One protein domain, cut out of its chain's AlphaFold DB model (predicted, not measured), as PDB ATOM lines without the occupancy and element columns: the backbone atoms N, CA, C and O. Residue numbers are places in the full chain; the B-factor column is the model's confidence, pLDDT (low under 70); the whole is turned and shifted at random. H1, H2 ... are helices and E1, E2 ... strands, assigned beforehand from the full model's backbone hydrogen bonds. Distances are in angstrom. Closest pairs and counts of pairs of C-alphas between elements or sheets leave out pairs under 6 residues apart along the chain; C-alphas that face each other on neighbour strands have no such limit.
ATOM      1  N   VAL A   4      26.322  48.520 -43.377       73.88
ATOM      2  CA  VAL A   4      25.733  49.533 -42.498       73.88
ATOM      3  C   VAL A   4      24.207  49.494 -42.576       73.88
ATOM      4  O   VAL A   4      23.545  49.565 -41.547       73.88
ATOM      5  N   GLU A   5      23.640  49.323 -43.770       74.94
ATOM      6  CA  GLU A   5      22.194  49.141 -43.961       74.94
ATOM      7  C   GLU A   5      21.707  47.843 -43.318       74.94
ATOM      8  O   GLU A   5      20.726  47.867 -42.587       74.94
ATOM      9  N   ILE A   6      22.433  46.738 -43.497       72.88
ATOM     10  CA  ILE A   6      22.103  45.439 -42.894       72.88
ATOM     11  C   ILE A   6      22.075  45.529 -41.361       72.88
ATOM     12  O   ILE A   6      21.139  45.049 -40.721       72.88
ATOM     13  N   LEU A   7      23.084  46.173 -40.767       73.56
ATOM     14  CA  LEU A   7      23.191  46.323 -39.316       73.56
ATOM     15  C   LEU A   7      22.176  47.335 -38.752       73.56
ATOM     16  O   LEU A   7      21.656  47.138 -37.651       73.56
ATOM     17  N   SER A   8      21.883  48.410 -39.493       70.50
ATOM     18  CA  SER A   8      20.956  49.476 -39.070       70.50
ATOM     19  C   SER A   8      19.482  49.119 -39.250       70.50
ATOM     20  O   SER A   8      18.661  49.547 -38.444       70.50
ATOM     21  N   GLN A   9      19.141  48.298 -40.247       66.94
ATOM     22  CA  GLN A   9      17.783  47.779 -40.439       66.94
ATOM     23  C   GLN A   9      17.384  46.759 -39.373       66.94
ATOM     24  O   GLN A   9      16.223  46.363 -39.323       66.94
ATOM     25  N   GLY A  10      18.322  46.366 -38.504       55.47
ATOM     26  CA  GLY A  10      18.020  45.615 -37.301       55.47
ATOM     27  C   GLY A  10      17.234  44.353 -37.611       55.47
ATOM     28  O   GLY A  10      16.173  44.133 -37.028       55.47
ATOM     29  N   THR A  11      17.732  43.512 -38.524       51.00
ATOM     30  CA  THR A  11      17.204  42.149 -38.580       51.00
ATOM     31  C   THR A  11      17.373  41.585 -37.172       51.00
ATOM     32  O   THR A  11      18.488  41.509 -36.651       51.00
ATOM     33  N   HIS A  12      16.256  41.273 -36.505       51.25
ATOM     34  CA  HIS A  12      16.245  40.792 -35.117       51.25
ATOM     35  C   HIS A  12      17.274  39.673 -34.889       51.25
ATOM     36  O   HIS A  12      17.842  39.558 -33.810       51.25
ATOM     37  N   TYR A  13      17.560  38.916 -35.947       51.97
ATOM     38  CA  TYR A  13      18.554  37.861 -36.012       51.97
ATOM     39  C   TYR A  13      20.009  38.331 -35.806       51.97
ATOM     40  O   TYR A  13      20.739  37.709 -35.042       51.97
ATOM     41  N   ILE A  14      20.458  39.435 -36.420       57.84
ATOM     42  CA  ILE A  14      21.866  39.868 -36.314       57.84
ATOM     43  C   ILE A  14      22.165  40.448 -34.928       57.84
ATOM     44  O   ILE A  14      23.192  40.112 -34.345       57.84
ATOM     45  N   HIS A  15      21.251  41.238 -34.353       60.81
ATOM     46  CA  HIS A  15      21.407  41.755 -32.982       60.81
ATOM     47  C   HIS A  15      21.302  40.658 -31.913       60.81
ATOM     48  O   HIS A  15      21.867  40.804 -30.835       60.81
ATOM     49  N   GLN A  16      20.628  39.540 -32.210       57.22
ATOM     50  CA  GLN A  16      20.623  38.355 -31.343       57.22
ATOM     51  C   GLN A  16      21.941  37.568 -31.399       57.22
ATOM     52  O   GLN A  16      22.307  36.930 -30.415       57.22
ATOM     53  N   ILE A  17      22.659  37.608 -32.527       58.75
ATOM     54  CA  ILE A  17      23.885  36.823 -32.747       58.75
ATOM     55  C   ILE A  17      25.150  37.628 -32.433       58.75
ATOM     56  O   ILE A  17      26.148  37.054 -31.988       58.75
ATOM     57  N   ILE A  18      25.116  38.944 -32.651       67.25
ATOM     58  CA  ILE A  18      26.241  39.852 -32.425       67.25
ATOM     59  C   ILE A  18      25.779  41.090 -31.633       67.25
ATOM     60  O   ILE A  18      25.711  42.198 -32.169       67.25
ATOM     61  N   PRO A  19      25.434  40.917 -30.346       60.75
ATOM     62  CA  PRO A  19      24.781  41.950 -29.542       60.75
ATOM     63  C   PRO A  19      25.654  43.183 -29.254       60.75
ATOM     64  O   PRO A  19      25.133  44.195 -28.785       60.75
ATOM     65  N   ALA A  20      26.966  43.128 -29.513       66.00
ATOM     66  CA  ALA A  20      27.908  44.181 -29.137       66.00
ATOM     67  C   ALA A  20      28.449  45.030 -30.304       66.00
ATOM     68  O   ALA A  20      29.228  45.951 -30.037       66.00
ATOM     69  N   ILE A  21      28.042  44.801 -31.568       73.56
ATOM     70  CA  ILE A  21      28.517  45.649 -32.678       73.56
ATOM     71  C   ILE A  21      27.990  47.071 -32.487       73.56
ATOM     72  O   ILE A  21      26.806  47.363 -32.663       73.56
ATOM     73  N   LYS A  22      28.910  47.985 -32.188       77.56
ATOM     74  CA  LYS A  22      28.632  49.419 -32.131       77.56
ATOM     75  C   LYS A  22      29.125  50.090 -33.405       77.56
ATOM     76  O   LYS A  22      30.280  49.915 -33.794       77.56
ATOM     77  N   ILE A  23      28.250  50.887 -34.018       81.06
ATOM     78  CA  ILE A  23      28.538  51.656 -35.232       81.06
ATOM     79  C   ILE A  23      28.827  53.107 -34.854       81.06
ATOM     80  O   ILE A  23      28.047  53.749 -34.150       81.06
ATOM     81  N   TYR A  24      29.924  53.649 -35.372       83.38
ATOM     82  CA  TYR A  24      30.348  55.022 -35.142       83.38
ATOM     83  C   TYR A  24      30.585  55.753 -36.458       83.38
ATOM     84  O   TYR A  24      31.151  55.221 -37.408       83.38
ATOM     85  N   TYR A  25      30.220  57.032 -36.478       83.69
ATOM     86  CA  TYR A  25      30.423  57.923 -37.624       83.69
ATOM     87  C   TYR A  25      31.811  58.578 -37.644       83.69
ATOM     88  O   TYR A  25      32.227  59.135 -38.656       83.69
ATOM     89  N   LYS A  26      32.517  58.571 -36.507       83.88
ATOM     90  CA  LYS A  26      33.843  59.177 -36.342       83.88
ATOM     91  C   LYS A  26      34.736  58.240 -35.539       83.88
ATOM     92  O   LYS A  26      34.338  57.828 -34.449       83.88
ATOM     93  N   LEU A  27      35.956  57.999 -36.023       82.25
ATOM     94  CA  LEU A  27      36.951  57.166 -35.340       82.25
ATOM     95  C   LEU A  27      37.195  57.633 -33.899       82.25
ATOM     96  O   LEU A  27      37.173  56.828 -32.979       82.25
ATOM     97  N   ASN A  28      37.316  58.945 -33.676       84.44
ATOM     98  CA  ASN A  28      37.544  59.494 -32.335       84.44
ATOM     99  C   ASN A  28      36.429  59.146 -31.337       84.44
ATOM    100  O   ASN A  28      36.702  59.023 -30.148       84.44
ATOM    101  N   ASN A  29      35.183  58.986 -31.795       83.88
ATOM    102  CA  ASN A  29      34.084  58.584 -30.915       83.88
ATOM    103  C   ASN A  29      34.212  57.108 -30.528       83.88
ATOM    104  O   ASN A  29      33.999  56.767 -29.368       83.88
ATOM    105  N   LEU A  30      34.603  56.262 -31.486       83.31
ATOM    106  CA  LEU A  30      34.886  54.853 -31.241       83.31
ATOM    107  C   LEU A  30      36.048  54.700 -30.258       83.31
ATOM    108  O   LEU A  30      35.893  54.024 -29.246       83.31
ATOM    109  N   LEU A  31      37.176  55.369 -30.515       82.00
ATOM    110  CA  LEU A  31      38.371  55.282 -29.670       82.00
ATOM    111  C   LEU A  31      38.089  55.770 -28.243       82.00
ATOM    112  O   LEU A  31      38.481  55.114 -27.284       82.00
ATOM    113  N   LYS A  32      37.340  56.871 -28.086       82.31
ATOM    114  CA  LYS A  32      36.875  57.326 -26.765       82.31
ATOM    115  C   LYS A  32      36.021  56.271 -26.070       82.31
ATOM    116  O   LYS A  32      36.242  56.014 -24.892       82.31
ATOM    117  N   ASN A  33      35.078  55.653 -26.785       77.88
ATOM    118  CA  ASN A  33      34.261  54.596 -26.200       77.88
ATOM    119  C   ASN A  33      35.125  53.397 -25.781       77.88
ATOM    120  O   ASN A  33      34.956  52.924 -24.663       77.88
ATOM    121  N   MET A  34      36.064  52.947 -26.620       76.12
ATOM    122  CA  MET A  34      36.978  51.847 -26.285       76.12
ATOM    123  C   MET A  34      37.758  52.133 -24.999       76.12
ATOM    124  O   MET A  34      37.736  51.308 -24.091       76.12
ATOM    125  N   LEU A  35      38.339  53.332 -24.868       74.75
ATOM    126  CA  LEU A  35      39.040  53.765 -23.650       74.75
ATOM    127  C   LEU A  35      38.150  53.717 -22.399       74.75
ATOM    128  O   LEU A  35      38.633  53.385 -21.323       74.75
ATOM    129  N   THR A  36      36.854  54.015 -22.527       72.00
ATOM    130  CA  THR A  36      35.904  53.959 -21.400       72.00
ATOM    131  C   THR A  36      35.360  52.559 -21.105       72.00
ATOM    132  O   THR A  36      34.954  52.294 -19.978       72.00
ATOM    133  N   THR A  37      35.333  51.660 -22.093       66.06
ATOM    134  CA  THR A  37      34.818  50.286 -21.946       66.06
ATOM    135  C   THR A  37      35.901  49.251 -21.641       66.06
ATOM    136  O   THR A  37      35.557  48.113 -21.335       66.06
ATOM    137  N   HIS A  38      37.183  49.634 -21.663       54.41
ATOM    138  CA  HIS A  38      38.344  48.772 -21.388       54.41
ATOM    139  C   HIS A  38      38.421  48.187 -19.961       54.41
ATOM    140  O   HIS A  38      39.390  47.512 -19.636       54.41
ATOM    141  N   ASN A  39      37.389  48.364 -19.128       50.69
ATOM    142  CA  ASN A  39      37.224  47.588 -17.896       50.69
ATOM    143  C   ASN A  39      36.770  46.134 -18.146       50.69
ATOM    144  O   ASN A  39      36.742  45.353 -17.203       50.69
ATOM    145  N   ASN A  40      36.431  45.762 -19.389       52.00
ATOM    146  CA  ASN A  40      36.119  44.384 -19.775       52.00
ATOM    147  C   ASN A  40      37.228  43.829 -20.688       52.00
ATOM    148  O   ASN A  40      37.539  44.425 -21.717       52.00
ATOM    149  N   GLU A  41      37.796  42.683 -20.308       53.66
ATOM    150  CA  GLU A  41      38.990  41.998 -20.847       53.66
ATOM    151  C   GLU A  41      38.879  41.467 -22.299       53.66
ATOM    152  O   GLU A  41      39.498  40.462 -22.642       53.66
ATOM    153  N   GLN A  42      38.076  42.076 -23.170       63.09
ATOM    154  CA  GLN A  42      37.919  41.608 -24.551       63.09
ATOM    155  C   GLN A  42      38.796  42.404 -25.522       63.09
ATOM    156  O   GLN A  42      38.688  43.630 -25.610       63.09
ATOM    157  N   ASP A  43      39.624  41.686 -26.286       73.81
ATOM    158  CA  ASP A  43      40.431  42.218 -27.389       73.81
ATOM    159  C   ASP A  43      39.520  42.686 -28.536       73.81
ATOM    160  O   ASP A  43      39.161  41.938 -29.453       73.81
ATOM    161  N   LEU A  44      39.102  43.947 -28.458       78.81
ATOM    162  CA  LEU A  44      38.314  44.609 -29.489       78.81
ATOM    163  C   LEU A  44      39.207  45.044 -30.656       78.81
ATOM    164  O   LEU A  44      40.252  45.667 -30.469       78.81
ATOM    165  N   ILE A  45      38.735  44.781 -31.869       83.81
ATOM    166  CA  ILE A  45      39.291  45.281 -33.123       83.81
ATOM    167  C   ILE A  45      38.409  46.388 -33.699       83.81
ATOM    168  O   ILE A  45      37.205  46.482 -33.429       83.81
ATOM    169  N   VAL A  46      39.028  47.225 -34.531       86.62
ATOM    170  CA  VAL A  46      38.357  48.315 -35.232       86.62
ATOM    171  C   VAL A  46      38.349  48.024 -36.723       86.62
ATOM    172  O   VAL A  46      39.394  47.836 -37.344       86.62
ATOM    173  N   VAL A  47      37.155  48.014 -37.304       89.19
ATOM    174  CA  VAL A  47      36.944  47.758 -38.731       89.19
ATOM    175  C   VAL A  47      36.142  48.909 -39.316       89.19
ATOM    176  O   VAL A  47      35.259  49.454 -38.659       89.19
ATOM    177  N   THR A  48      36.426  49.301 -40.552       89.81
ATOM    178  CA  THR A  48      35.565  50.218 -41.299       89.81
ATOM    179  C   THR A  48      34.708  49.468 -42.294       89.81
ATOM    180  O   THR A  48      35.191  48.567 -42.966       89.81
ATOM    181  N   ALA A  49      33.444  49.863 -42.397       86.00
ATOM    182  CA  ALA A  49      32.515  49.397 -43.412       86.00
ATOM    183  C   ALA A  49      32.214  50.527 -44.393       86.00
ATOM    184  O   ALA A  49      31.928  51.660 -43.985       86.00
ATOM    185  N   GLU A  50      32.280  50.220 -45.683       82.62
ATOM    186  CA  GLU A  50      31.992  51.180 -46.740       82.62
ATOM    187  C   GLU A  50      30.489  51.263 -47.036       82.62
ATOM    188  O   GLU A  50      29.780  50.258 -47.110       82.62
ATOM    189  N   TYR A  51      30.002  52.490 -47.201       75.56
ATOM    190  CA  TYR A  51      28.631  52.817 -47.549       75.56
ATOM    191  C   TYR A  51      28.593  53.668 -48.815       75.56
ATOM    192  O   TYR A  51      29.225  54.730 -48.877       75.56
ATOM    193  N   ASN A  52      27.830  53.207 -49.811       69.00
ATOM    194  CA  ASN A  52      27.640  53.872 -51.104       69.00
ATOM    195  C   ASN A  52      28.959  54.333 -51.751       69.00
ATOM    196  O   ASN A  52      29.040  55.441 -52.277       69.00
ATOM    197  N   ASN A  53      29.995  53.492 -51.670       68.38
ATOM    198  CA  ASN A  53      31.326  53.695 -52.258       68.38
ATOM    199  C   ASN A  53      32.050  54.996 -51.848       68.38
ATOM    200  O   ASN A  53      32.905  55.489 -52.583       68.38
ATOM    201  N   GLN A  54      31.661  55.626 -50.728       71.31
ATOM    202  CA  GLN A  54      32.202  56.937 -50.337       71.31
ATOM    203  C   GLN A  54      32.291  57.147 -48.824       71.31
ATOM    204  O   GLN A  54      33.289  57.670 -48.326       71.31
ATOM    205  N   LYS A  55      31.253  56.779 -48.066       80.75
ATOM    206  CA  LYS A  55      31.220  57.017 -46.616       80.75
ATOM    207  C   LYS A  55      31.704  55.784 -45.873       80.75
ATOM    208  O   LYS A  55      31.223  54.689 -46.127       80.75
ATOM    209  N   ARG A  56      32.617  55.961 -44.919       84.00
ATOM    210  CA  ARG A  56      33.088  54.878 -44.048       84.00
ATOM    211  C   ARG A  56      32.503  55.024 -42.654       84.00
ATOM    212  O   ARG A  56      32.502  56.112 -42.082       84.00
ATOM    213  N   TYR A  57      32.026  53.910 -42.124       86.38
ATOM    214  CA  TYR A  57      31.519  53.781 -40.767       86.38
ATOM    215  C   TYR A  57      32.476  52.903 -39.986       86.38
ATOM    216  O   TYR A  57      33.043  51.974 -40.548       86.38
ATOM    217  N   PHE A  58      32.659  53.187 -38.704       87.31
ATOM    218  CA  PHE A  58      33.574  52.441 -37.853       87.31
ATOM    219  C   PHE A  58      32.792  51.465 -36.986       87.31
ATOM    220  O   PHE A  58      31.804  51.839 -36.356       87.31
ATOM    221  N   LEU A  59      33.252  50.227 -36.950       88.00
ATOM    222  CA  LEU A  59      32.706  49.136 -36.169       88.00
ATOM    223  C   LEU A  59      33.724  48.767 -35.091       88.00
ATOM    224  O   LEU A  59      34.915  48.650 -35.376       88.00
ATOM    225  N   SER A  60      33.243  48.588 -33.864       86.31
ATOM    226  CA  SER A  60      34.009  47.994 -32.765       86.31
ATOM    227  C   SER A  60      33.410  46.631 -32.462       86.31
ATOM    228  O   SER A  60      32.210  46.551 -32.198       86.31
ATOM    229  N   LEU A  61      34.235  45.592 -32.516       86.69
ATOM    230  CA  LEU A  61      33.831  44.202 -32.315       86.69
ATOM    231  C   LEU A  61      35.048  43.340 -31.967       86.69
ATOM    232  O   LEU A  61      36.179  43.771 -32.158       86.69
ATOM    233  N   THR A  62      34.840  42.131 -31.474       85.75
ATOM    234  CA  THR A  62      35.900  41.125 -31.305       85.75
ATOM    235  C   THR A  62      36.207  40.409 -32.627       85.75
ATOM    236  O   THR A  62      35.434  40.474 -33.589       85.75
ATOM    237  N   PHE A  63      37.328  39.686 -32.690       84.69
ATOM    238  CA  PHE A  63      37.673  38.893 -33.876       84.69
ATOM    239  C   PHE A  63      36.630  37.799 -34.178       84.69
ATOM    240  O   PHE A  63      36.245  37.615 -35.332       84.69
ATOM    241  N   ASP A  64      36.097  37.132 -33.153       86.06
ATOM    242  CA  ASP A  64      35.057  36.105 -33.319       86.06
ATOM    243  C   ASP A  64      33.756  36.686 -33.881       86.06
ATOM    244  O   ASP A  64      33.097  36.082 -34.732       86.06
ATOM    245  N   GLU A  65      33.381  37.882 -33.432       86.88
ATOM    246  CA  GLU A  65      32.232  38.608 -33.968       86.88
ATOM    247  C   GLU A  65      32.449  39.016 -35.429       86.88
ATOM    248  O   GLU A  65      31.496  38.989 -36.210       86.88
ATOM    249  N   LEU A  66      33.689  39.315 -35.832       87.81
ATOM    250  CA  LEU A  66      34.018  39.634 -37.223       87.81
ATOM    251  C   LEU A  66      33.838  38.403 -38.102       87.81
ATOM    252  O   LEU A  66      33.227  38.495 -39.164       87.81
ATOM    253  N   LEU A  67      34.334  37.248 -37.657       88.62
ATOM    254  CA  LEU A  67      34.179  35.993 -38.389       88.62
ATOM    255  C   LEU A  67      32.704  35.616 -38.549       88.62
ATOM    256  O   LEU A  67      32.283  35.251 -39.649       88.62
ATOM    257  N   LYS A  68      31.901  35.767 -37.489       87.62
ATOM    258  CA  LYS A  68      30.445  35.579 -37.559       87.62
ATOM    259  C   LYS A  68      29.819  36.544 -38.561       87.62
ATOM    260  O   LYS A  68      29.089  36.104 -39.443       87.62
ATOM    261  N   LEU A  69      30.136  37.837 -38.476       86.00
ATOM    262  CA  LEU A  69      29.624  38.849 -39.400       86.00
ATOM    263  C   LEU A  69      29.963  38.501 -40.858       86.00
ATOM    264  O   LEU A  69      29.077  38.490 -41.709       86.00
ATOM    265  N   LEU A  70      31.220  38.156 -41.143       86.81
ATOM    266  CA  LEU A  70      31.669  37.755 -42.477       86.81
ATOM    267  C   LEU A  70      30.952  36.499 -42.980       86.81
ATOM    268  O   LEU A  70      30.672  36.411 -44.173       86.81
ATOM    269  N   HIS A  71      30.630  35.550 -42.099       85.94
ATOM    270  CA  HIS A  71      29.871  34.354 -42.461       85.94
ATOM    271  C   HIS A  71      28.440  34.687 -42.917       85.94
ATOM    272  O   HIS A  71      27.967  34.101 -43.888       85.94
ATOM    273  N   PHE A  72      27.776  35.652 -42.271       83.44
ATOM    274  CA  PHE A  72      26.405  36.056 -42.614       83.44
ATOM    275  C   PHE A  72      26.306  36.999 -43.814       83.44
ATOM    276  O   PHE A  72      25.268  37.046 -44.471       83.44
ATOM    277  N   LEU A  73      27.352  37.776 -44.098       82.94
ATOM    278  CA  LEU A  73      27.341  38.709 -45.219       82.94
ATOM    279  C   LEU A  73      27.557  37.979 -46.546       82.94
ATOM    280  O   LEU A  73      28.501  37.198 -46.693       82.94
ATOM    281  N   GLU A  74      26.745  38.311 -47.550       80.69
ATOM    282  CA  GLU A  74      27.050  37.967 -48.940       80.69
ATOM    283  C   GLU A  74      28.390  38.596 -49.365       80.69
ATOM    284  O   GLU A  74      28.696  39.708 -48.925       80.69
ATOM    285  N   PRO A  75      29.186  37.943 -50.234       81.94
ATOM    286  CA  PRO A  75      30.495  38.454 -50.653       81.94
ATOM    287  C   PRO A  75      30.481  39.900 -51.172       81.94
ATOM    288  O   PRO A  75      31.371  40.676 -50.835       81.94
ATOM    289  N   SER A  76      29.440  40.285 -51.915       79.50
ATOM    290  CA  SER A  76      29.218  41.642 -52.445       79.50
ATOM    291  C   SER A  76      29.075  42.720 -51.366       79.50
ATOM    292  O   SER A  76      29.211  43.907 -51.652       79.50
ATOM    293  N   HIS A  77      28.804  42.321 -50.125       78.56
ATOM    294  CA  HIS A  77      28.648  43.208 -48.984       78.56
ATOM    295  C   HIS A  77      29.850  43.138 -48.031       78.56
ATOM    296  O   HIS A  77      29.810  43.755 -46.980       78.56
ATOM    297  N   ARG A  78      30.940  42.428 -48.348       83.62
ATOM    298  CA  ARG A  78      32.103  42.271 -47.447       83.62
ATOM    299  C   ARG A  78      33.165  43.363 -47.599       83.62
ATOM    300  O   ARG A  78      34.335  43.120 -47.319       83.62
ATOM    301  N   THR A  79      32.777  44.567 -48.013       84.81
ATOM    302  CA  THR A  79      33.697  45.707 -48.152       84.81
ATOM    303  C   THR A  79      34.031  46.290 -46.779       84.81
ATOM    304  O   THR A  79      33.466  47.294 -46.333       84.81
ATOM    305  N   LEU A  80      34.922  45.582 -46.088       87.06
ATOM    306  CA  LEU A  80      35.404  45.866 -44.748       87.06
ATOM    307  C   LEU A  80      36.920  46.079 -44.780       87.06
ATOM    308  O   LEU A  80      37.634  45.327 -45.441       87.06
ATOM    309  N   TYR A  81      37.414  47.060 -44.027       87.12
ATOM    310  CA  TYR A  81      38.848  47.334 -43.913       87.12
ATOM    311  C   TYR A  81      39.273  47.367 -42.451       87.12
ATOM    312  O   TYR A  81      38.629  48.027 -41.633       87.12
ATOM    313  N   GLU A  82      40.377  46.699 -42.129       87.75
ATOM    314  CA  GLU A  82      41.029  46.834 -40.827       87.75
ATOM    315  C   GLU A  82      41.480  48.284 -40.613       87.75
ATOM    316  O   GLU A  82      42.045  48.919 -41.507       87.75
ATOM    317  N   VAL A  83      41.226  48.824 -39.421       87.56
ATOM    318  CA  VAL A  83      41.764  50.123 -39.019       87.56
ATOM    319  C   VAL A  83      43.009  49.885 -38.190       87.56
ATOM    320  O   VAL A  83      42.939  49.482 -37.032       87.56
TER     321      VAL A  83
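AT A GLANCE: This is residues 4 to 83 of the 191 residues of the protein "Hypothetical protein" of Rotaria sp. Silwood2 (UniProt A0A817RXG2). A twisted sheet of four strands is built on the long hairpin E2 and E3, with the short strands E1 and E4 at its edges and helices on both faces. H3 covers one face, H4 and the short H1 are on the other, and H2 is off the sheet, near H4; residues 35 to 41, at the end of H3 and after it, stick out. The printed part has 80 residues, with four named helices and four named strands in the order H1 H2 E1 H3 E2 E3 H4 E4; the sheet runs E1 E3 E2 E4, all antiparallel, and the class is mixed. The whole is compact, with a radius of gyration of the C-alphas of 12.3 A and spans of 35 by 28 by 20 A.

HOW THE PARTS SIT: H1, residues 4 to 8, is on the sheet at a height of 5.7 A, over none of its strands; its closest C-alphas to E2, residues 44 to 51, are those of Val 4 and Tyr 51, 6.7 A apart. H2, residues 12 to 17, is not on the sheet. E1, residues 22 to 24, is the antiparallel neighbour of E3, residues 55 to 62, with N 24 and O 58 at 2.8 A. H3, residues 27 to 37, has a height of 8.6 A over the sheet and lies over E3, along the strands at 17 degrees on the local plane; the closest C-alphas of H3 and E3 are those of Leu 27 and Phe 58, 6.3 A apart. E2 and E3 form a hairpin, with N 47 and O 59 at 3.0 A and N 51 and O 55 at 2.7 A. H4, residues 63 to 72, is on the opposite face from H3, giving three layers, helices on both faces of a sheet; the closest C-alphas of H4 and E2 are those of Ile 45 and Phe 63, 6.6 A apart. E4, residues 80 to 82, is the antiparallel neighbour of E2, with N 48 and O 81 at 2.8 A. E1, H3, E2 and E3, H4, E4 are split strand-helix-strand units, two strands running the same way with another strand between them, each with a right-handed crossover. In H1, H2, H3 and H4 every O i to N i+4 pair is within hydrogen-bond range.

IN THESE COORDINATES: H1 begins at C-alpha 4, (25.733, 49.533, -42.498). H3 is 15.2 A long, E2 22.1 A, E3 22.6 A and H4 14.5 A. E4 ends at C-alpha 82, (41.029, 46.834, -40.827).

THE WHOLE: The C-alphas farthest apart, of Asn 39 and Ser 76, are 36.0 A apart. The printed part has no cut and no long link. Mean pLDDT of the printed part is 76.5; residues 9 to 20, 37 to 42 and 52 to 53 are under 70.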